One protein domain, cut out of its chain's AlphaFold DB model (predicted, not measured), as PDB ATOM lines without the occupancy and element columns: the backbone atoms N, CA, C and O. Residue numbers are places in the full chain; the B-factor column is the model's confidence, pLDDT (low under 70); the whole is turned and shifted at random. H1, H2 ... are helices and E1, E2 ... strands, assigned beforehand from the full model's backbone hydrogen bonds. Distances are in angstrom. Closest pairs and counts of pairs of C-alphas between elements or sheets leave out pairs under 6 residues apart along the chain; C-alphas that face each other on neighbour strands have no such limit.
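This is residues 89 to 245 of the 252 residues of an uncharacterized protein of Pelotomaculum schinkii (UniProt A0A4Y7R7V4). A twisted sheet of five strands, whose long hairpin E4 and E5 gives it most of its length, has a very long helix, H1, running beside it, while the shorter helix H2 packs on the sheet near E1 to E3 and on part of H1. Residues 89 to 110 of H1 stick out from this body as a free arm, and so do residues 226 to 231 around the turn from E4 to E5. The printed part has 157 residues with two named helices and then five named strands, H1 H2 E1 E2 E3 E4 E5, a mixed class; the sheet order is E1 E2 E3 E4 E5, antiparallel throughout. It is loose, with a radius of gyration of the C-alphas of 21.0 A and spans of 82 by 37 by 19 A.

The sheet holds E1, residues 169 to 171, E2, residues 174 to 176, E3, residues 184 to 192 and 22.9 A long, E4, residues 213 to 227 and 42.1 A long, and E5, residues 230 to 244 and 43.8 A long. E5 ends with C-alpha 244 at (135.579, 102.544, 72.087). H1, residues 89 to 144, is 82.2 A long and begins with C-alpha 89 at (80.325, 100.149, 37.030). H2, residues 151 to 166, is 21.5 A long.

The strands form a meander, each the antiparallel neighbour of the one before, with E1 and E5 as edge strands. Between E4 and E5, N 218 and O 239 are 2.9 A apart, within hydrogen-bond range. So are N 190 and O 215 of E3 and E4, at 2.9 A, N 175 and O 184 of E2 and E3, at 2.8 A, and N 171 and O 174 of E1 and E2, at 2.9 A. Pairing is staggered: E3 pairs with E2 over residues 184 to 185 and with E4 over residues 185 to 192. H1 is on the sheet through its residues 111 to 135, and at a height of 1.6 A it stands at the sheet's level; its closest C-alphas to E4 are Val 115 and Val 222, 5.6 A apart. H2 is on the sheet too, with the C-alphas of Ser 163 and Thr 169 of E1 closest at 5.8 A. With residues 125 to 137 alone, H1 touches H2, the C-alphas of Ala 133 and Tyr 157 being closest at 4.8 A, at a steep tilt of 50 degrees, opposite ways. In H2 every O i to N i+4 pair is within hydrogen-bond range; in H1, 50 of 52 are.

The C-alphas of Ile 89 and Gly 145 are the two farthest apart, at 82.3 A. Without the stretches that stand free, the body spans 50 by 33 by 20 A. The printed part has no cut. The link from E3 to E4, residues 193 to 212, is long. Mean pLDDT of the printed part is 83.8; residues 140 to 148 and 199 to 207 are under 70.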
ATOM      1  N   ILE A  89      79.820 101.244  36.191       74.00
ATOM      2  CA  ILE A  89      80.325 100.149  37.030       74.00
ATOM      3  C   ILE A  89      81.858 100.138  37.062       74.00
ATOM      4  O   ILE A  89      82.440  99.925  38.124       74.00
ATOM      5  N   SER A  90      82.530 100.401  35.935       76.88
ATOM      6  CA  SER A  90      83.997 100.432  35.896       76.88
ATOM      7  C   SER A  90      84.583 101.604  36.689       76.88
ATOM      8  O   SER A  90      85.558 101.414  37.413       76.88
ATOM      9  N   ILE A  91      83.965 102.790  36.627       81.56
ATOM     10  CA  ILE A  91      84.374 103.959  37.426       81.56
ATOM     11  C   ILE A  91      84.151 103.696  38.920       81.56
ATOM     12  O   ILE A  91      85.019 104.002  39.739       81.56
ATOM     13  N   PHE A  92      83.023 103.083  39.282       82.75
ATOM     14  CA  PHE A  92      82.729 102.730  40.670       82.75
ATOM     15  C   PHE A  92      83.711 101.683  41.224       82.75
ATOM     16  O   PHE A  92      84.238 101.849  42.325       82.75
ATOM     17  N   ALA A  93      84.034 100.649  40.441       85.19
ATOM     18  CA  ALA A  93      85.025  99.637  40.807       85.19
ATOM     19  C   ALA A  93      86.438 100.227  40.952       85.19
ATOM     20  O   ALA A  93      87.150  99.880  41.892       85.19
ATOM     21  N   LEU A  94      86.829 101.158  40.072       87.56
ATOM     22  CA  LEU A  94      88.102 101.876  40.184       87.56
ATOM     23  C   LEU A  94      88.163 102.704  41.479       87.56
ATOM     24  O   LEU A  94      89.181 102.690  42.164       87.56
ATOM     25  N   GLY A  95      87.073 103.390  41.840       88.56
ATOM     26  CA  GLY A  95      86.979 104.158  43.085       88.56
ATOM     27  C   GLY A  95      87.096 103.281  44.336       88.56
ATOM     28  O   GLY A  95      87.846 103.607  45.259       88.56
ATOM     29  N   LEU A  96      86.419 102.130  44.349       90.25
ATOM     30  CA  LEU A  96      86.543 101.139  45.424       90.25
ATOM     31  C   LEU A  96      87.953 100.544  45.512       90.25
ATOM     32  O   LEU A  96      88.493 100.383  46.603       90.25
ATOM     33  N   PHE A  97      88.582 100.262  44.373       92.75
ATOM     34  CA  PHE A  97      89.960  99.782  44.347       92.75
ATOM     35  C   PHE A  97      90.931 100.835  44.896       92.75
ATOM     36  O   PHE A  97      91.752 100.527  45.757       92.75
ATOM     37  N   LEU A  98      90.810 102.090  44.453       92.81
ATOM     38  CA  LEU A  98      91.683 103.183  44.886       92.81
ATOM     39  C   LEU A  98      91.557 103.446  46.392       92.81
ATOM     40  O   LEU A  98      92.562 103.609  47.080       92.81
ATOM     41  N   THR A  99      90.328 103.453  46.911       91.25
ATOM     42  CA  THR A  99      90.079 103.598  48.353       91.25
ATOM     43  C   THR A  99      90.649 102.419  49.137       91.25
ATOM     44  O   THR A  99      91.330 102.640  50.137       91.25
ATOM     45  N   GLY A 100      90.478 101.184  48.654       91.44
ATOM     46  CA  GLY A 100      91.094  99.998  49.253       91.44
ATOM     47  C   GLY A 100      92.623 100.081  49.315       91.44
ATOM     48  O   GLY A 100      93.216  99.834  50.365       91.44
ATOM     49  N   VAL A 101      93.269 100.500  48.223       92.50
ATOM     50  CA  VAL A 101      94.727 100.700  48.174       92.50
ATOM     51  C   VAL A 101      95.169 101.795  49.145       92.50
ATOM     52  O   VAL A 101      96.141 101.602  49.869       92.50
ATOM     53  N   MET A 102      94.451 102.917  49.213       92.31
ATOM     54  CA  MET A 102      94.770 104.011  50.138       92.31
ATOM     55  C   MET A 102      94.687 103.574  51.603       92.31
ATOM     56  O   MET A 102      95.580 103.891  52.386       92.31
ATOM     57  N   VAL A 103      93.662 102.800  51.970       90.31
ATOM     58  CA  VAL A 103      93.532 102.245  53.326       90.31
ATOM     59  C   VAL A 103      94.688 101.291  53.637       90.31
ATOM     60  O   VAL A 103      95.289 101.393  54.705       90.31
ATOM     61  N   MET A 104      95.050 100.410  52.702       88.31
ATOM     62  CA  MET A 104      96.188  99.501  52.884       88.31
ATOM     63  C   MET A 104      97.509 100.254  53.056       88.31
ATOM     64  O   MET A 104      98.267  99.955  53.978       88.31
ATOM     65  N   LEU A 105      97.772 101.264  52.221       90.06
ATOM     66  CA  LEU A 105      98.965 102.103  52.342       90.06
ATOM     67  C   LEU A 105      99.010 102.817  53.695       90.06
ATOM     68  O   LEU A 105     100.054 102.828  54.341       90.06
ATOM     69  N   PHE A 106      97.876 103.343  54.157       89.56
ATOM     70  CA  PHE A 106      97.783 104.010  55.451       89.56
ATOM     71  C   PHE A 106      98.108 103.071  56.622       89.56
ATOM     72  O   PHE A 106      98.891 103.431  57.503       89.56
ATOM     73  N   ILE A 107      97.576 101.844  56.609       86.62
ATOM     74  CA  ILE A 107      97.891 100.823  57.620       86.62
ATOM     75  C   ILE A 107      99.392 100.509  57.611       86.62
ATOM     76  O   ILE A 107     100.027 100.507  58.667       86.62
ATOM     77  N   VAL A 108      99.979 100.302  56.428       86.88
ATOM     78  CA  VAL A 108     101.418 100.032  56.283       86.88
ATOM     79  C   VAL A 108     102.257 101.195  56.820       86.88
ATOM     80  O   VAL A 108     103.241 100.954  57.516       86.88
ATOM     81  N   SER A 109     101.860 102.446  56.564       87.00
ATOM     82  CA  SER A 109     102.555 103.634  57.080       87.00
ATOM     83  C   SER A 109     102.522 103.737  58.609       87.00
ATOM     84  O   SER A 109     103.523 104.106  59.218       87.00
ATOM     85  N   ILE A 110     101.400 103.402  59.252       85.81
ATOM     86  CA  ILE A 110     101.312 103.413  60.722       85.81
ATOM     87  C   ILE A 110     102.202 102.324  61.323       85.81
ATOM     88  O   ILE A 110     102.945 102.581  62.273       85.81
ATOM     89  N   VAL A 111     102.143 101.111  60.764       85.06
ATOM     90  CA  VAL A 111     102.963  99.989  61.234       85.06
ATOM     91  C   VAL A 111     104.444 100.319  61.074       85.06
ATOM     92  O   VAL A 111     105.203 100.160  62.028       85.06
ATOM     93  N   SER A 112     104.861 100.850  59.920       85.56
ATOM     94  CA  SER A 112     106.264 101.197  59.679       85.56
ATOM     95  C   SER A 112     106.776 102.273  60.641       85.56
ATOM     96  O   SER A 112     107.871 102.125  61.184       85.56
ATOM     97  N   ALA A 113     105.974 103.301  60.943       86.06
ATOM     98  CA  ALA A 113     106.328 104.320  61.930       86.06
ATOM     99  C   ALA A 113     106.489 103.734  63.347       86.06
ATOM    100  O   ALA A 113     107.435 104.081  64.060       86.06
ATOM    101  N   GLY A 114     105.608 102.810  63.749       84.06
ATOM    102  CA  GLY A 114     105.712 102.104  65.030       84.06
ATOM    103  C   GLY A 114     106.976 101.245  65.130       84.06
ATOM    104  O   GLY A 114     107.704 101.320  66.121       84.06
ATOM    105  N   VAL A 115     107.281 100.488  64.071       85.88
ATOM    106  CA  VAL A 115     108.502  99.674  63.966       85.88
ATOM    107  C   VAL A 115     109.754 100.540  64.059       85.88
ATOM    108  O   VAL A 115     110.667 100.224  64.820       85.88
ATOM    109  N   MET A 116     109.778 101.661  63.338       86.62
ATOM    110  CA  MET A 116     110.903 102.592  63.335       86.62
ATOM    111  C   MET A 116     111.140 103.196  64.725       86.62
ATOM    112  O   MET A 116     112.273 103.218  65.201       86.62
ATOM    113  N   LYS A 117     110.077 103.613  65.427       87.56
ATOM    114  CA  LYS A 117     110.175 104.136  66.800       87.56
ATOM    115  C   LYS A 117     110.754 103.105  67.775       87.56
ATOM    116  O   LYS A 117     111.621 103.453  68.577       87.56
ATOM    117  N   ASN A 118     110.306 101.851  67.696       87.12
ATOM    118  CA  ASN A 118     110.832 100.773  68.537       87.12
ATOM    119  C   ASN A 118     112.303 100.486  68.224       87.12
ATOM    120  O   ASN A 118     113.110 100.377  69.143       87.12
ATOM    121  N   ALA A 119     112.667 100.437  66.940       86.94
ATOM    122  CA  ALA A 119     114.046 100.225  66.519       86.94
ATOM    123  C   ALA A 119     114.989 101.308  67.067       86.94
ATOM    124  O   ALA A 119     116.058 100.983  67.581       86.94
ATOM    125  N   TYR A 120     114.577 102.581  67.030       89.06
ATOM    126  CA  TYR A 120     115.355 103.676  67.618       89.06
ATOM    127  C   TYR A 120     115.529 103.541  69.128       89.06
ATOM    128  O   TYR A 120     116.638 103.731  69.628       89.06
ATOM    129  N   LYS A 121     114.457 103.198  69.852       90.25
ATOM    130  CA  LYS A 121     114.532 102.970  71.298       90.25
ATOM    131  C   LYS A 121     115.535 101.859  71.618       90.25
ATOM    132  O   LYS A 121     116.447 102.072  72.405       90.25
ATOM    133  N   TYR A 122     115.420 100.710  70.956       90.25
ATOM    134  CA  TYR A 122     116.305  99.575  71.214       90.25
ATOM    135  C   TYR A 122     117.762  99.861  70.845       90.25
ATOM    136  O   TYR A 122     118.662  99.437  71.563       90.25
ATOM    137  N   HIS A 123     118.011 100.639  69.790       89.94
ATOM    138  CA  HIS A 123     119.356 101.127  69.489       89.94
ATOM    139  C   HIS A 123     119.936 101.986  70.618       89.94
ATOM    140  O   HIS A 123     121.118 101.858  70.936       89.94
ATOM    141  N   HIS A 124     119.119 102.851  71.224       91.25
ATOM    142  CA  HIS A 124     119.536 103.664  72.361       91.25
ATOM    143  C   HIS A 124     119.824 102.802  73.600       91.25
ATOM    144  O   HIS A 124     120.836 103.014  74.263       91.25
ATOM    145  N   ASP A 125     118.988 101.798  73.874       91.81
ATOM    146  CA  ASP A 125     119.173 100.873  74.998       91.81
ATOM    147  C   ASP A 125     120.457 100.035  74.839       91.81
ATOM    148  O   ASP A 125     121.226  99.892  75.789       91.81
ATOM    149  N   ILE A 126     120.737  99.535  73.625       92.12
ATOM    150  CA  ILE A 126     121.981  98.810  73.306       92.12
ATOM    151  C   ILE A 126     123.195  99.716  73.508       92.12
ATOM    152  O   ILE A 126     124.171  99.304  74.133       92.12
ATOM    153  N   ARG A 127     123.136 100.952  72.998       91.31
ATOM    154  CA  ARG A 127     124.218 101.928  73.158       91.31
ATOM    155  C   ARG A 127     124.498 102.210  74.632       91.31
ATOM    156  O   ARG A 127     125.641 102.102  75.051       91.31
ATOM    157  N   ALA A 128     123.466 102.499  75.420       90.00
ATOM    158  CA  ALA A 128     123.615 102.780  76.847       90.00
ATOM    159  C   ALA A 128     124.209 101.589  77.621       90.00
ATOM    160  O   ALA A 128     125.090 101.776  78.460       90.00
ATOM    161  N   ALA A 129     123.773 100.361  77.317       92.94
ATOM    162  CA  ALA A 129     124.336  99.156  77.922       92.94
ATOM    163  C   ALA A 129     125.809  98.943  77.540       92.94
ATOM    164  O   ALA A 129     126.612  98.535  78.378       92.94
ATOM    165  N   MET A 130     126.173  99.237  76.290       91.06
ATOM    166  CA  MET A 130     127.539  99.070  75.806       91.06
ATOM    167  C   MET A 130     128.478 100.148  76.355       91.06
ATOM    168  O   MET A 130     129.567  99.820  76.813       91.06
ATOM    169  N   ASP A 131     128.034 101.404  76.409       89.25
ATOM    170  CA  ASP A 131     128.778 102.499  77.040       89.25
ATOM    171  C   ASP A 131     129.062 102.183  78.523       89.25
ATOM    172  O   ASP A 131     130.183 102.373  79.000       89.25
ATOM    173  N   PHE A 132     128.083 101.615  79.243       89.75
ATOM    174  CA  PHE A 132     128.278 101.149  80.619       89.75
ATOM    175  C   PHE A 132     129.276  99.989  80.710       89.75
ATOM    176  O   PHE A 132     130.164 100.006  81.560       89.75
ATOM    177  N   ALA A 133     129.149  98.982  79.845       89.50
ATOM    178  CA  ALA A 133     130.020  97.812  79.875       89.50
ATOM    179  C   ALA A 133     131.480  98.162  79.563       89.50
ATOM    180  O   ALA A 133     132.384  97.693  80.247       89.50
ATOM    181  N   VAL A 134     131.704  99.051  78.594       87.00
ATOM    182  CA  VAL A 134     133.030  99.594  78.281       87.00
ATOM    183  C   VAL A 134     133.584 100.404  79.449       87.00
ATOM    184  O   VAL A 134     134.768 100.304  79.762       87.00
ATOM    185  N   PHE A 135     132.756 101.209  80.113       85.25
ATOM    186  CA  PHE A 135     133.180 101.966  81.288       85.25
ATOM    187  C   PHE A 135     133.579 101.054  82.458       85.25
ATOM    188  O   PHE A 135     134.642 101.249  83.047       85.25
ATOM    189  N   ALA A 136     132.765 100.041  82.762       84.56
ATOM    190  CA  ALA A 136     133.028  99.083  83.834       84.56
ATOM    191  C   ALA A 136     134.298  98.257  83.572       84.56
ATOM    192  O   ALA A 136     135.123  98.080  84.467       84.56
ATOM    193  N   ASP A 137     134.500  97.816  82.331       83.25
ATOM    194  CA  ASP A 137     135.697  97.075  81.936       83.25
ATOM    195  C   ASP A 137     136.968  97.948  82.001       83.25
ATOM    196  O   ASP A 137     138.002  97.531  82.526       83.25
ATOM    197  N   ASN A 138     136.869  99.221  81.594       77.56
ATOM    198  CA  ASN A 138     137.961 100.190  81.740       77.56
ATOM    199  C   ASN A 138     138.355 100.439  83.202       77.56
ATOM    200  O   ASN A 138     139.537 100.640  83.481       77.56
ATOM    201  N   MET A 139     137.401 100.437  84.140       74.94
ATOM    202  CA  MET A 139     137.712 100.581  85.567       74.94
ATOM    203  C   MET A 139     138.573  99.424  86.074       74.94
ATOM    204  O   MET A 139     139.531  99.659  86.808       74.94
ATOM    205  N   ASN A 140     138.297  98.198  85.622       68.12
ATOM    206  CA  ASN A 140     139.122  97.040  85.957       68.12
ATOM    207  C   ASN A 140     140.531  97.155  85.344       68.12
ATOM    208  O   ASN A 140     141.518  96.905  86.041       68.12
ATOM    209  N   GLY A 141     140.640  97.606  84.087       57.88
ATOM    210  CA  GLY A 141     141.919  97.818  83.392       57.88
ATOM    211  C   GLY A 141     142.772  98.972  83.943       57.88
ATOM    212  O   GLY A 141     144.002  98.914  83.919       57.88
ATOM    213  N   ALA A 142     142.148 100.010  84.511       57.75
ATOM    214  CA  ALA A 142     142.855 101.102  85.186       57.75
ATOM    215  C   ALA A 142     143.642 100.610  86.415       57.75
ATOM    216  O   ALA A 142     144.727 101.114  86.700       57.75
ATOM    217  N   THR A 143     143.137  99.584  87.104       53.78
ATOM    218  CA  THR A 143     143.814  98.937  88.240       53.78
ATOM    219  C   THR A 143     145.055  98.139  87.837       53.78
ATOM    220  O   THR A 143     145.965  97.983  88.648       53.78
ATOM    221  N   THR A 144     145.116  97.630  86.602       54.94
ATOM    222  CA  THR A 144     146.219  96.786  86.103       54.94
ATOM    223  C   THR A 144     147.204  97.538  85.204       54.94
ATOM    224  O   THR A 144     148.211  96.967  84.787       54.94
ATOM    225  N   GLY A 145     146.949  98.818  84.903       50.84
ATOM    226  CA  GLY A 145     147.848  99.684  84.129       50.84
ATOM    227  C   GLY A 145     147.965  99.331  82.641       50.84
ATOM    228  O   GLY A 145     148.738  99.965  81.925       50.84
ATOM    229  N   THR A 146     147.202  98.347  82.157       57.44
ATOM    230  CA  THR A 146     147.148  97.957  80.743       57.44
ATOM    231  C   THR A 146     145.694  97.792  80.316       57.44
ATOM    232  O   THR A 146     144.914  97.118  80.984       57.44
ATOM    233  N   VAL A 147     145.318  98.420  79.200       63.72
ATOM    234  CA  VAL A 147     143.998  98.230  78.584       63.72
ATOM    235  C   VAL A 147     143.986  96.838  77.951       63.72
ATOM    236  O   VAL A 147     144.391  96.669  76.804       63.72
ATOM    237  N   GLN A 148     143.603  95.825  78.725       67.38
ATOM    238  CA  GLN A 148     143.330  94.487  78.208       67.38
ATOM    239  C   GLN A 148     141.851  94.395  77.848       67.38
ATOM    240  O   GLN A 148     140.994  94.618  78.696       67.38
ATOM    241  N   LEU A 149     141.565  94.077  76.584       74.88
ATOM    242  CA  LEU A 149     140.209  93.793  76.126       74.88
ATOM    243  C   LEU A 149     139.823  92.381  76.588       74.88
ATOM    244  O   LEU A 149     140.235  91.403  75.962       74.88
ATOM    245  N   ASP A 150     139.052  92.270  77.669       82.38
ATOM    246  CA  ASP A 150     138.461  91.010  78.117       82.38
ATOM    247  C   ASP A 150     136.986  90.912  77.674       82.38
ATOM    248  O   ASP A 150     136.081  91.451  78.325       82.38
ATOM    249  N   PRO A 151     136.692  90.189  76.576       83.00
ATOM    250  CA  PRO A 151     135.330  90.074  76.068       83.00
ATOM    251  C   PRO A 151     134.389  89.321  77.017       83.00
ATOM    252  O   PRO A 151     133.174  89.493  76.909       83.00
ATOM    253  N   GLN A 152     134.903  88.501  77.944       86.88
ATOM    254  CA  GLN A 152     134.056  87.795  78.907       86.88
ATOM    255  C   GLN A 152     133.521  88.763  79.964       86.88
ATOM    256  O   GLN A 152     132.312  88.785  80.211       86.88
ATOM    257  N   ASN A 153     134.390  89.604  80.528       87.25
ATOM    258  CA  ASN A 153     133.996  90.615  81.509       87.25
ATOM    259  C   ASN A 153     133.095  91.683  80.886       87.25
ATOM    260  O   ASN A 153     132.002  91.941  81.397       87.25
ATOM    261  N   ALA A 154     133.488  92.237  79.735       86.44
ATOM    262  CA  ALA A 154     132.663  93.196  79.005       86.44
ATOM    263  C   ALA A 154     131.294  92.604  78.627       86.44
ATOM    264  O   ALA A 154     130.267  93.273  78.757       86.44
ATOM    265  N   GLY A 155     131.256  91.326  78.236       90.31
ATOM    266  CA  GLY A 155     130.021  90.586  77.987       90.31
ATOM    267  C   GLY A 155     129.111  90.504  79.212       90.31
ATOM    268  O   GLY A 155     127.919  90.790  79.104       90.31
ATOM    269  N   GLN A 156     129.649  90.167  80.386       92.19
ATOM    270  CA  GLN A 156     128.865  90.090  81.625       92.19
ATOM    271  C   GLN A 156     128.307  91.451  82.050       92.19
ATOM    272  O   GLN A 156     127.125  91.545  82.397       92.19
ATOM    273  N   TYR A 157     129.111  92.517  81.977       92.38
ATOM    274  CA  TYR A 157     128.634  93.870  82.268       92.38
ATOM    275  C   TYR A 157     127.565  94.319  81.275       92.38
ATOM    276  O   TYR A 157     126.558  94.892  81.689       92.38
ATOM    277  N   PHE A 158     127.739  94.002  79.990       93.88
ATOM    278  CA  PHE A 158     126.748  94.295  78.962       93.88
ATOM    279  C   PHE A 158     125.429  93.574  79.241       93.88
ATOM    280  O   PHE A 158     124.376  94.204  79.270       93.88
ATOM    281  N   ILE A 159     125.483  92.265  79.497       94.75
ATOM    282  CA  ILE A 159     124.309  91.446  79.808       94.75
ATOM    283  C   ILE A 159     123.574  92.001  81.029       94.75
ATOM    284  O   ILE A 159     122.352  92.149  80.988       94.75
ATOM    285  N   SER A 160     124.302  92.330  82.097       94.00
ATOM    286  CA  SER A 160     123.730  92.876  83.330       94.00
ATOM    287  C   SER A 160     123.067  94.237  83.097       94.00
ATOM    288  O   SER A 160     121.893  94.423  83.421       94.00
ATOM    289  N   ALA A 161     123.775  95.170  82.451       93.31
ATOM    290  CA  ALA A 161     123.264  96.507  82.164       93.31
ATOM    291  C   ALA A 161     122.062  96.473  81.217       93.31
ATOM    292  O   ALA A 161     121.048  97.120  81.476       93.31
ATOM    293  N   TYR A 162     122.136  95.678  80.148       93.75
ATOM    294  CA  TYR A 162     121.045  95.540  79.191       93.75
ATOM    295  C   TYR A 162     119.806  94.909  79.833       93.75
ATOM    296  O   TYR A 162     118.692  95.393  79.624       93.75
ATOM    297  N   SER A 163     119.995  93.886  80.675       93.81
ATOM    298  CA  SER A 163     118.913  93.259  81.447       93.81
ATOM    299  C   SER A 163     118.231  94.265  82.376       93.81
ATOM    300  O   SER A 163     117.003  94.333  82.414       93.81
ATOM    301  N   LEU A 164     119.014  95.108  83.057       93.75
ATOM    302  CA  LEU A 164     118.508  96.151  83.947       93.75
ATOM    303  C   LEU A 164     117.739  97.248  83.189       93.75
ATOM    304  O   LEU A 164     116.628  97.594  83.582       93.75
ATOM    305  N   ILE A 165     118.302  97.769  82.092       92.38
ATOM    306  CA  ILE A 165     117.688  98.834  81.276       92.38
ATOM    307  C   ILE A 165     116.354  98.370  80.688       92.38
ATOM    308  O   ILE A 165     115.377  99.119  80.660       92.38
ATOM    309  N   THR A 166     116.307  97.127  80.209       91.50
ATOM    310  CA  THR A 166     115.150  96.606  79.470       91.50
ATOM    311  C   THR A 166     114.166  95.813  80.333       91.50
ATOM    312  O   THR A 166     113.088  95.448  79.852       91.50
ATOM    313  N   GLY A 167     114.513  95.555  81.599       91.75
ATOM    314  CA  GLY A 167     113.746  94.699  82.506       91.75
ATOM    315  C   GLY A 167     113.662  93.250  82.021       91.75
ATOM    316  O   GLY A 167     112.633  92.599  82.206       91.75
ATOM    317  N   THR A 168     114.696  92.765  81.332       93.38
ATOM    318  CA  THR A 168     114.756  91.400  80.795       93.38
ATOM    319  C   THR A 168     115.575  90.481  81.689       93.38
ATOM    320  O   THR A 168     116.362  90.921  82.519       93.38
ATOM    321  N   THR A 169     115.382  89.174  81.522       93.81
ATOM    322  CA  THR A 169     116.258  88.152  82.105       93.81
ATOM    323  C   THR A 169     117.087  87.521  80.996       93.81
ATOM    324  O   THR A 169     116.534  87.115  79.971       93.81
ATOM    325  N   TYR A 170     118.401  87.434  81.187       92.69
ATOM    326  CA  TYR A 170     119.297  86.785  80.236       92.69
ATOM    327  C   TYR A 170     119.465  85.294  80.539       92.69
ATOM    328  O   TYR A 170     119.743  84.906  81.673       92.69
ATOM    329  N   GLY A 171     119.350  84.458  79.508       90.81
ATOM    330  CA  GLY A 171     119.610  83.025  79.587       90.81
ATOM    331  C   GLY A 171     119.820  82.412  78.205       90.81
ATOM    332  O   GLY A 171     119.189  82.818  77.230       90.81
ATOM    333  N   SER A 172     120.708  81.418  78.100       88.50
ATOM    334  CA  SER A 172     120.941  80.651  76.858       88.50
ATOM    335  C   SER A 172     121.201  81.511  75.601       88.50
ATOM    336  O   SER A 172     120.756  81.174  74.508       88.50
ATOM    337  N   GLY A 173     121.901  82.645  75.744       89.00
ATOM    338  CA  GLY A 173     122.197  83.551  74.625       89.00
ATOM    339  C   GLY A 173     121.075  84.531  74.263       89.00
ATOM    340  O   GLY A 173     121.179  85.233  73.257       89.00
ATOM    341  N   GLN A 174     119.997  84.591  75.051       93.38
ATOM    342  CA  GLN A 174     118.813  85.393  74.747       93.38
ATOM    343  C   GLN A 174     118.341  86.198  75.960       93.38
ATOM    344  O   GLN A 174     118.443  85.750  77.098       93.38
ATOM    345  N   PHE A 175     117.783  87.378  75.708       93.12
ATOM    346  CA  PHE A 175     117.070  88.181  76.693       93.12
ATOM    347  C   PHE A 175     115.570  87.944  76.540       93.12
ATOM    348  O   PHE A 175     115.007  88.139  75.461       93.12
ATOM    349  N   ILE A 176     114.923  87.515  77.620       92.75
ATOM    350  CA  ILE A 176     113.511  87.127  77.639       92.75
ATOM    351  C   ILE A 176     112.745  88.062  78.583       92.75
ATOM    352  O   ILE A 176     113.216  88.389  79.674       92.75
ATOM    353  N   GLY A 177     111.543  88.470  78.167       87.62
ATOM    354  CA  GLY A 177     110.626  89.285  78.967       87.62
ATOM    355  C   GLY A 177     110.770  90.793  78.744       87.62
ATOM    356  O   GLY A 177     111.146  91.247  77.662       87.62
ATOM    357  N   GLY A 178     110.437  91.575  79.771       85.50
ATOM    358  CA  GLY A 178     110.538  93.033  79.743       85.50
ATOM    359  C   GLY A 178     109.620  93.692  78.710       85.50
ATOM    360  O   GLY A 178     108.450  93.342  78.569       85.50
ATOM    361  N   SER A 179     110.164  94.678  77.994       78.56
ATOM    362  CA  SER A 179     109.430  95.462  76.985       78.56
ATOM    363  C   SER A 179     109.353  94.806  75.598       78.56
ATOM    364  O   SER A 179     108.806  95.414  74.676       78.56
ATOM    365  N   PHE A 180     109.921  93.612  75.410       84.56
ATOM    366  CA  PHE A 180     110.022  92.988  74.092       84.56
ATOM    367  C   PHE A 180     108.863  92.036  73.810       84.56
ATOM    368  O   PHE A 180     108.387  91.306  74.676       84.56
ATOM    369  N   SER A 181     108.429  92.002  72.551       81.12
ATOM    370  CA  SER A 181     107.357  91.112  72.100       81.12
ATOM    371  C   SER A 181     107.827  89.684  71.786       81.12
ATOM    372  O   SER A 181     106.999  88.779  71.638       81.12
ATOM    373  N   ALA A 182     109.140  89.476  71.683       88.75
ATOM    374  CA  ALA A 182     109.804  88.185  71.518       88.75
ATOM    375  C   ALA A 182     111.211  88.237  72.160       88.75
ATOM    376  O   ALA A 182     111.652  89.326  72.535       88.75
ATOM    377  N   PRO A 183     111.921  87.103  72.299       90.75
ATOM    378  CA  PRO A 183     113.276  87.092  72.847       90.75
ATOM    379  C   PRO A 183     114.258  87.892  71.985       90.75
ATOM    380  O   PRO A 183     114.233  87.791  70.761       90.75
ATOM    381  N   VAL A 184     115.150  88.654  72.610       92.31
ATOM    382  CA  VAL A 184     116.267  89.319  71.920       92.31
ATOM    383  C   VAL A 184     117.465  88.383  71.929       92.31
ATOM    384  O   VAL A 184     117.860  87.917  72.993       92.31
ATOM    385  N   VAL A 185     118.076  88.112  70.779       93.69
ATOM    386  CA  VAL A 185     119.216  87.183  70.694       93.69
ATOM    387  C   VAL A 185     120.521  87.970  70.670       93.69
ATOM    388  O   VAL A 185     120.706  88.826  69.804       93.69
ATOM    389  N   LEU A 186     121.433  87.671  71.595       92.25
ATOM    390  CA  LEU A 186     122.804  88.175  71.552       92.25
ATOM    391  C   LEU A 186     123.614  87.254  70.639       92.25
ATOM    392  O   LEU A 186     123.887  86.115  71.009       92.25
ATOM    393  N   GLU A 187     123.979  87.724  69.445       91.19
ATOM    394  CA  GLU A 187     124.806  86.927  68.530       91.19
ATOM    395  C   GLU A 187     126.254  86.857  69.022       91.19
ATOM    396  O   GLU A 187     126.898  85.816  68.917       91.19
ATOM    397  N   GLY A 188     126.764  87.961  69.568       88.19
ATOM    398  CA  GLY A 188     128.106  87.997  70.126       88.19
ATOM    399  C   GLY A 188     128.577  89.394  70.500       88.19
ATOM    400  O   GLY A 188     128.025  90.408  70.060       88.19
ATOM    401  N   LEU A 189     129.629  89.407  71.313       87.81
ATOM    402  CA  LEU A 189     130.414  90.580  71.660       87.81
ATOM    403  C   LEU A 189     131.869  90.274  71.304       87.81
ATOM    404  O   LEU A 189     132.479  89.372  71.877       87.81
ATOM    405  N   THR A 190     132.396  90.979  70.310       88.31
ATOM    406  CA  THR A 190     133.746  90.763  69.785       88.31
ATOM    407  C   THR A 190     134.634  91.954  70.128       88.31
ATOM    408  O   THR A 190     134.228  93.092  69.866       88.31
ATOM    409  N   PRO A 191     135.836  91.733  70.681       87.25
ATOM    410  CA  PRO A 191     136.811  92.799  70.838       87.25
ATOM    411  C   PRO A 191     137.359  93.179  69.457       87.25
ATOM    412  O   PRO A 191     137.602  92.310  68.620       87.25
ATOM    413  N   ILE A 192     137.532  94.473  69.220       86.12
ATOM    414  CA  ILE A 192     138.081  95.028  67.982       86.12
ATOM    415  C   ILE A 192     139.316  95.837  68.361       86.12
ATOM    416  O   ILE A 192     139.243  96.729  69.212       86.12
ATOM    417  N   ASN A 193     140.451  95.527  67.740       84.06
ATOM    418  CA  ASN A 193     141.691  96.254  67.971       84.06
ATOM    419  C   ASN A 193     141.783  97.484  67.053       84.06
ATOM    420  O   ASN A 193     141.109  97.557  66.022       84.06
ATOM    421  N   PRO A 194     142.638  98.467  67.384       80.38
ATOM    422  CA  PRO A 194     142.940  99.557  66.468       80.38
ATOM    423  C   PRO A 194     143.470  99.009  65.140       80.38
ATOM    424  O   PRO A 194     144.382  98.184  65.127       80.38
ATOM    425  N   GLY A 195     142.928  99.490  64.025       77.31
ATOM    426  CA  GLY A 195     143.292  99.036  62.683       77.31
ATOM    427  C   GLY A 195     142.396  97.931  62.117       77.31
ATOM    428  O   GLY A 195     142.431  97.710  60.905       77.31
ATOM    429  N   ASP A 196     141.548  97.302  62.935       83.06
ATOM    430  CA  ASP A 196     140.619  96.277  62.460       83.06
ATOM    431  C   ASP A 196     139.432  96.897  61.690       83.06
ATOM    432  O   ASP A 196     138.962  97.998  62.018       83.06
ATOM    433  N   PRO A 197     138.917  96.212  60.651       78.44
ATOM    434  CA  PRO A 197     137.766  96.679  59.894       78.44
ATOM    435  C   PRO A 197     136.484  96.571  60.725       78.44
ATOM    436  O   PRO A 197     136.146  95.516  61.258       78.44
ATOM    437  N   LEU A 198     135.723  97.662  60.775       77.69
ATOM    438  CA  LEU A 198     134.394  97.700  61.367       77.69
ATOM    439  C   LEU A 198     133.338  97.494  60.276       77.69
ATOM    440  O   LEU A 198     133.360  98.190  59.252       77.69
ATOM    441  N   PRO A 199     132.369  96.588  60.477       66.12
ATOM    442  CA  PRO A 199     131.248  96.477  59.558       66.12
ATOM    443  C   PRO A 199     130.481  97.811  59.501       66.12
ATOM    444  O   PRO A 199     130.345  98.512  60.497       66.12
ATOM    445  N   ASN A 200     129.982  98.179  58.317       60.03
ATOM    446  CA  ASN A 200     129.006  99.260  58.113       60.03
ATOM    447  C   ASN A 200     129.400 100.692  58.537       60.03
ATOM    448  O   ASN A 200     128.560 101.428  59.047       60.03
ATOM    449  N   LYS A 201     130.631 101.148  58.255       59.50
ATOM    450  CA  LYS A 201     131.046 102.564  58.444       59.50
ATOM    451  C   LYS A 201     130.855 103.099  59.879       59.50
ATOM    452  O   LYS A 201     130.845 104.308  60.076       59.50
ATOM    453  N   PHE A 202     130.725 102.219  60.875       60.22
ATOM    454  CA  PHE A 202     130.691 102.600  62.291       60.22
ATOM    455  C   PHE A 202     132.083 103.002  62.823       60.22
ATOM    456  O   PHE A 202     132.187 103.539  63.921       60.22
ATOM    457  N   GLY A 203     133.144 102.754  62.043       51.56
ATOM    458  CA  GLY A 203     134.507 103.230  62.295       51.56
ATOM    459  C   GLY A 203     134.796 104.619  61.724       51.56
ATOM    460  O   GLY A 203     133.935 105.233  61.100       51.56
ATOM    461  N   GLY A 204     136.030 105.100  61.919       54.62
ATOM    462  CA  GLY A 204     136.508 106.396  61.417       54.62
ATOM    463  C   GLY A 204     136.515 106.502  59.883       54.62
ATOM    464  O   GLY A 204     135.869 105.717  59.196       54.62
ATOM    465  N   LEU A 205     137.280 107.452  59.326       54.06
ATOM    466  CA  LEU A 205     137.200 107.903  57.919       54.06
ATOM    467  C   LEU A 205     137.143 106.808  56.822       54.06
ATOM    468  O   LEU A 205     136.664 107.107  55.736       54.06
ATOM    469  N   ASN A 206     137.560 105.564  57.094       63.47
ATOM    470  CA  ASN A 206     137.541 104.437  56.150       63.47
ATOM    471  C   ASN A 206     136.864 103.154  56.687       63.47
ATOM    472  O   ASN A 206     137.130 102.068  56.178       63.47
ATOM    473  N   GLY A 207     136.013 103.238  57.718       67.75
ATOM    474  CA  GLY A 207     135.389 102.048  58.319       67.75
ATOM    475  C   GLY A 207     136.373 101.176  59.104       67.75
ATOM    476  O   GLY A 207     136.163  99.979  59.247       67.75
ATOM    477  N   ILE A 208     137.450 101.781  59.603       78.62
ATOM    478  CA  ILE A 208     138.480 101.134  60.418       78.62
ATOM    479  C   ILE A 208     138.349 101.645  61.856       78.62
ATOM    480  O   ILE A 208     138.050 102.829  62.075       78.62
ATOM    481  N   ALA A 209     138.556 100.766  62.833       75.50
ATOM    482  CA  ALA A 209     138.609 101.137  64.239       75.50
ATOM    483  C   ALA A 209     139.865 101.976  64.522       75.50
ATOM    484  O   ALA A 209     140.988 101.520  64.330       75.50
ATOM    485  N   VAL A 210     139.690 103.221  64.971       76.25
ATOM    486  CA  VAL A 210     140.815 104.107  65.345       76.25
ATOM    487  C   VAL A 210     141.305 103.810  66.769       76.25
ATOM    488  O   VAL A 210     142.455 104.077  67.106       76.25
ATOM    489  N   GLN A 211     140.434 103.252  67.606       78.62
ATOM    490  CA  GLN A 211     140.669 102.950  69.016       78.62
ATOM    491  C   GLN A 211     140.248 101.504  69.303       78.62
ATOM    492  O   GLN A 211     139.389 100.988  68.578       78.62
ATOM    493  N   PRO A 212     140.828 100.854  70.332       84.62
ATOM    494  CA  PRO A 212     140.357  99.545  70.753       84.62
ATOM    495  C   PRO A 212     138.922  99.678  71.250       84.62
ATOM    496  O   PRO A 212     138.524 100.741  71.729       84.62
ATOM    497  N   GLY A 213     138.129  98.624  71.136       86.38
ATOM    498  CA  GLY A 213     136.734  98.680  71.535       86.38
ATOM    499  C   GLY A 213     136.036  97.337  71.517       86.38
ATOM    500  O   GLY A 213     136.624  96.304  71.198       86.38
ATOM    501  N   TYR A 214     134.746  97.374  71.817       88.50
ATOM    502  CA  TYR A 214     133.869  96.216  71.753       88.50
ATOM    503  C   TYR A 214     132.787  96.437  70.708       88.50
ATOM    504  O   TYR A 214     132.165  97.499  70.635       88.50
ATOM    505  N   PHE A 215     132.562  95.409  69.900       90.12
ATOM    506  CA  PHE A 215     131.510  95.369  68.904       90.12
ATOM    507  C   PHE A 215     130.450  94.356  69.323       90.12
ATOM    508  O   PHE A 215     130.743  93.172  69.490       90.12
ATOM    509  N   VAL A 216     129.217  94.823  69.493       91.06
ATOM    510  CA  VAL A 216     128.076  93.998  69.888       91.06
ATOM    511  C   VAL A 216     127.129  93.811  68.712       91.06
ATOM    512  O   VAL A 216     126.820  94.755  67.979       91.06
ATOM    513  N   THR A 217     126.662  92.576  68.533       91.75
ATOM    514  CA  THR A 217     125.676  92.220  67.511       91.75
ATOM    515  C   THR A 217     124.493  91.502  68.144       91.75
ATOM    516  O   THR A 217     124.658  90.514  68.863       91.75
ATOM    517  N   MET A 218     123.286  91.996  67.871       92.25
ATOM    518  CA  MET A 218     122.045  91.489  68.456       92.25
ATOM    519  C   MET A 218     120.933  91.404  67.417       92.25
ATOM    520  O   MET A 218     120.810  92.279  66.563       92.25
ATOM    521  N   ASN A 219     120.073  90.395  67.531       92.94
ATOM    522  CA  ASN A 219     118.822  90.318  66.781       92.94
ATOM    523  C   ASN A 219     117.666  90.715  67.689       92.94
ATOM    524  O   ASN A 219     117.328  89.999  68.633       92.94
ATOM    525  N   VAL A 220     117.057  91.860  67.387       91.62
ATOM    526  CA  VAL A 220     116.011  92.466  68.211       91.62
ATOM    527  C   VAL A 220     114.662  92.362  67.494       91.62
ATOM    528  O   VAL A 220     114.565  92.776  66.334       91.62
ATOM    529  N   PRO A 221     113.605  91.846  68.143       91.50
ATOM    530  CA  PRO A 221     112.267  91.830  67.577       91.50
ATOM    531  C   PRO A 221     111.667  93.235  67.647       91.50
ATOM    532  O   PRO A 221     111.425  93.782  68.723       91.50
ATOM    533  N   VAL A 222     111.418  93.830  66.486       87.12
ATOM    534  CA  VAL A 222     110.869  95.195  66.379       87.12
ATOM    535  C   VAL A 222     109.353  95.203  66.201       87.12
ATOM    536  O   VAL A 222     108.698  96.202  66.506       87.12
ATOM    537  N   PHE A 223     108.789  94.084  65.738       83.69
ATOM    538  CA  PHE A 223     107.362  93.933  65.498       83.69
ATOM    539  C   PHE A 223     106.883  92.522  65.815       83.69
ATOM    540  O   PHE A 223     107.504  91.546  65.408       83.69
ATOM    541  N   ARG A 224     105.738  92.434  66.487       81.00
ATOM    542  CA  ARG A 224     104.901  91.239  66.601       81.00
ATOM    543  C   ARG A 224     103.469  91.731  66.763       81.00
ATOM    544  O   ARG A 224     103.232  92.654  67.540       81.00
ATOM    545  N   GLY A 225     102.531  91.139  66.046       76.94
ATOM    546  CA  GLY A 225     101.136  91.545  66.120       76.94
ATOM    547  C   GLY A 225     100.237  90.596  65.351       76.94
ATOM    548  O   GLY A 225     100.699  89.599  64.801       76.94
ATOM    549  N   SER A 226      98.954  90.925  65.302       76.88
ATOM    550  CA  SER A 226      97.973  90.225  64.479       76.88
ATOM    551  C   SER A 226      97.375  91.193  63.470       76.88
ATOM    552  O   SER A 226      96.907  92.265  63.859       76.88
ATOM    553  N   VAL A 227      97.336  90.815  62.196       73.44
ATOM    554  CA  VAL A 227      96.597  91.564  61.171       73.44
ATOM    555  C   VAL A 227      95.403  90.719  60.763       73.44
ATOM    556  O   VAL A 227      95.565  89.590  60.315       73.44
ATOM    557  N   MET A 228      94.194  91.257  60.955       72.88
ATOM    558  CA  MET A 228      92.935  90.585  60.600       72.88
ATOM    559  C   MET A 228      92.799  89.160  61.183       72.88
ATOM    560  O   MET A 228      92.317  88.253  60.516       72.88
ATOM    561  N   GLY A 229      93.245  88.955  62.428       77.00
ATOM    562  CA  GLY A 229      93.175  87.659  63.118       77.00
ATOM    563  C   GLY A 229      94.270  86.656  62.739       77.00
ATOM    564  O   GLY A 229      94.333  85.589  63.339       77.00
ATOM    565  N   ILE A 230      95.157  86.995  61.798       79.56
ATOM    566  CA  ILE A 230      96.337  86.189  61.468       79.56
ATOM    567  C   ILE A 230      97.500  86.669  62.336       79.56
ATOM    568  O   ILE A 230      97.881  87.843  62.279       79.56
ATOM    569  N   GLU A 231      98.058  85.769  63.146       82.69
ATOM    570  CA  GLU A 231      99.268  86.039  63.921       82.69
ATOM    571  C   GLU A 231     100.470  86.206  62.990       82.69
ATOM    572  O   GLU A 231     100.761  85.347  62.156       82.69
ATOM    573  N   ILE A 232     101.181  87.321  63.135       81.38
ATOM    574  CA  ILE A 232     102.392  87.604  62.372       81.38
ATOM    575  C   ILE A 232     103.593  87.190  63.228       81.38
ATOM    576  O   ILE A 232     103.705  87.646  64.376       81.38
ATOM    577  N   PRO A 233     104.506  86.354  62.695       83.38
ATOM    578  CA  PRO A 233     105.720  85.989  63.410       83.38
ATOM    579  C   PRO A 233     106.560  87.236  63.717       83.38
ATOM    580  O   PRO A 233     106.500  88.228  62.984       83.38
ATOM    581  N   PRO A 234     107.353  87.216  64.799       85.44
ATOM    582  CA  PRO A 234     108.171  88.357  65.164       85.44
ATOM    583  C   PRO A 234     109.165  88.703  64.050       85.44
ATOM    584  O   PRO A 234     109.890  87.839  63.555       85.44
ATOM    585  N   PHE A 235     109.202  89.977  63.668       86.06
ATOM    586  CA  PHE A 235     110.173  90.495  62.713       86.06
ATOM    587  C   PHE A 235     111.416  90.978  63.461       86.06
ATOM    588  O   PHE A 235     111.326  91.867  64.314       86.06
ATOM    589  N   TYR A 236     112.565  90.388  63.131       89.88
ATOM    590  CA  TYR A 236     113.849  90.690  63.756       89.88
ATOM    591  C   TYR A 236     114.672  91.640  62.897       89.88
ATOM    592  O   TYR A 236     114.761  91.485  61.681       89.88
ATOM    593  N   VAL A 237     115.324  92.592  63.557       89.88
ATOM    594  CA  VAL A 237     116.319  93.472  62.949       89.88
ATOM    595  C   VAL A 237     117.658  93.219  63.621       89.88
ATOM    596  O   VAL A 237     117.761  93.219  64.850       89.88
ATOM    597  N   LYS A 238     118.685  93.019  62.794       91.06
ATOM    598  CA  LYS A 238     120.067  92.899  63.242       91.06
ATOM    599  C   LYS A 238     120.593  94.281  63.618       91.06
ATOM    600  O   LYS A 238     120.799  95.126  62.750       91.06
ATOM    601  N   MET A 239     120.790  94.505  64.910       90.31
ATOM    602  CA  MET A 239     121.347  95.728  65.472       90.31
ATOM    603  C   MET A 239     122.818  95.511  65.811       90.31
ATOM    604  O   MET A 239     123.206  94.482  66.364       90.31
ATOM    605  N   GLN A 240     123.637  96.487  65.439       89.50
ATOM    606  CA  GLN A 240     125.085  96.462  65.602       89.50
ATOM    607  C   GLN A 240     125.527  97.766  66.249       89.50
ATOM    608  O   GLN A 240     125.024  98.835  65.890       89.50
ATOM    609  N   HIS A 241     126.456  97.681  67.195       88.50
ATOM    610  CA  HIS A 241     127.021  98.859  67.834       88.50
ATOM    611  C   HIS A 241     128.487  98.632  68.205       88.50
ATOM    612  O   HIS A 241     128.861  97.552  68.655       88.50
ATOM    613  N   PHE A 242     129.304  99.663  68.003       87.06
ATOM    614  CA  PHE A 242     130.712  99.688  68.375       87.06
ATOM    615  C   PHE A 242     130.936 100.770  69.426       87.06
ATOM    616  O   PHE A 242     130.507 101.907  69.222       87.06
ATOM    617  N   ALA A 243     131.621 100.415  70.510       85.50
ATOM    618  CA  ALA A 243     131.978 101.332  71.583       85.50
ATOM    619  C   ALA A 243     133.484 101.263  71.867       85.50
ATOM    620  O   ALA A 243     134.047 100.178  72.036       85.50
ATOM    621  N   ASN A 244     134.131 102.430  71.925       83.88
ATOM    622  CA  ASN A 244     135.579 102.544  72.087       83.88
ATOM    623  C   ASN A 244     135.991 102.435  73.558       83.88
ATOM    624  O   ASN A 244     135.491 103.156  74.418       83.88
ATOM    625  N   VAL A 245     136.995 101.610  73.810       76.56
ATOM    626  CA  VAL A 245     137.705 101.447  75.074       76.56
ATOM    627  C   VAL A 245     138.897 102.412  75.035       76.56
ATOM    628  O   VAL A 245     139.960 102.099  74.506       76.56
TER     629      VAL A 245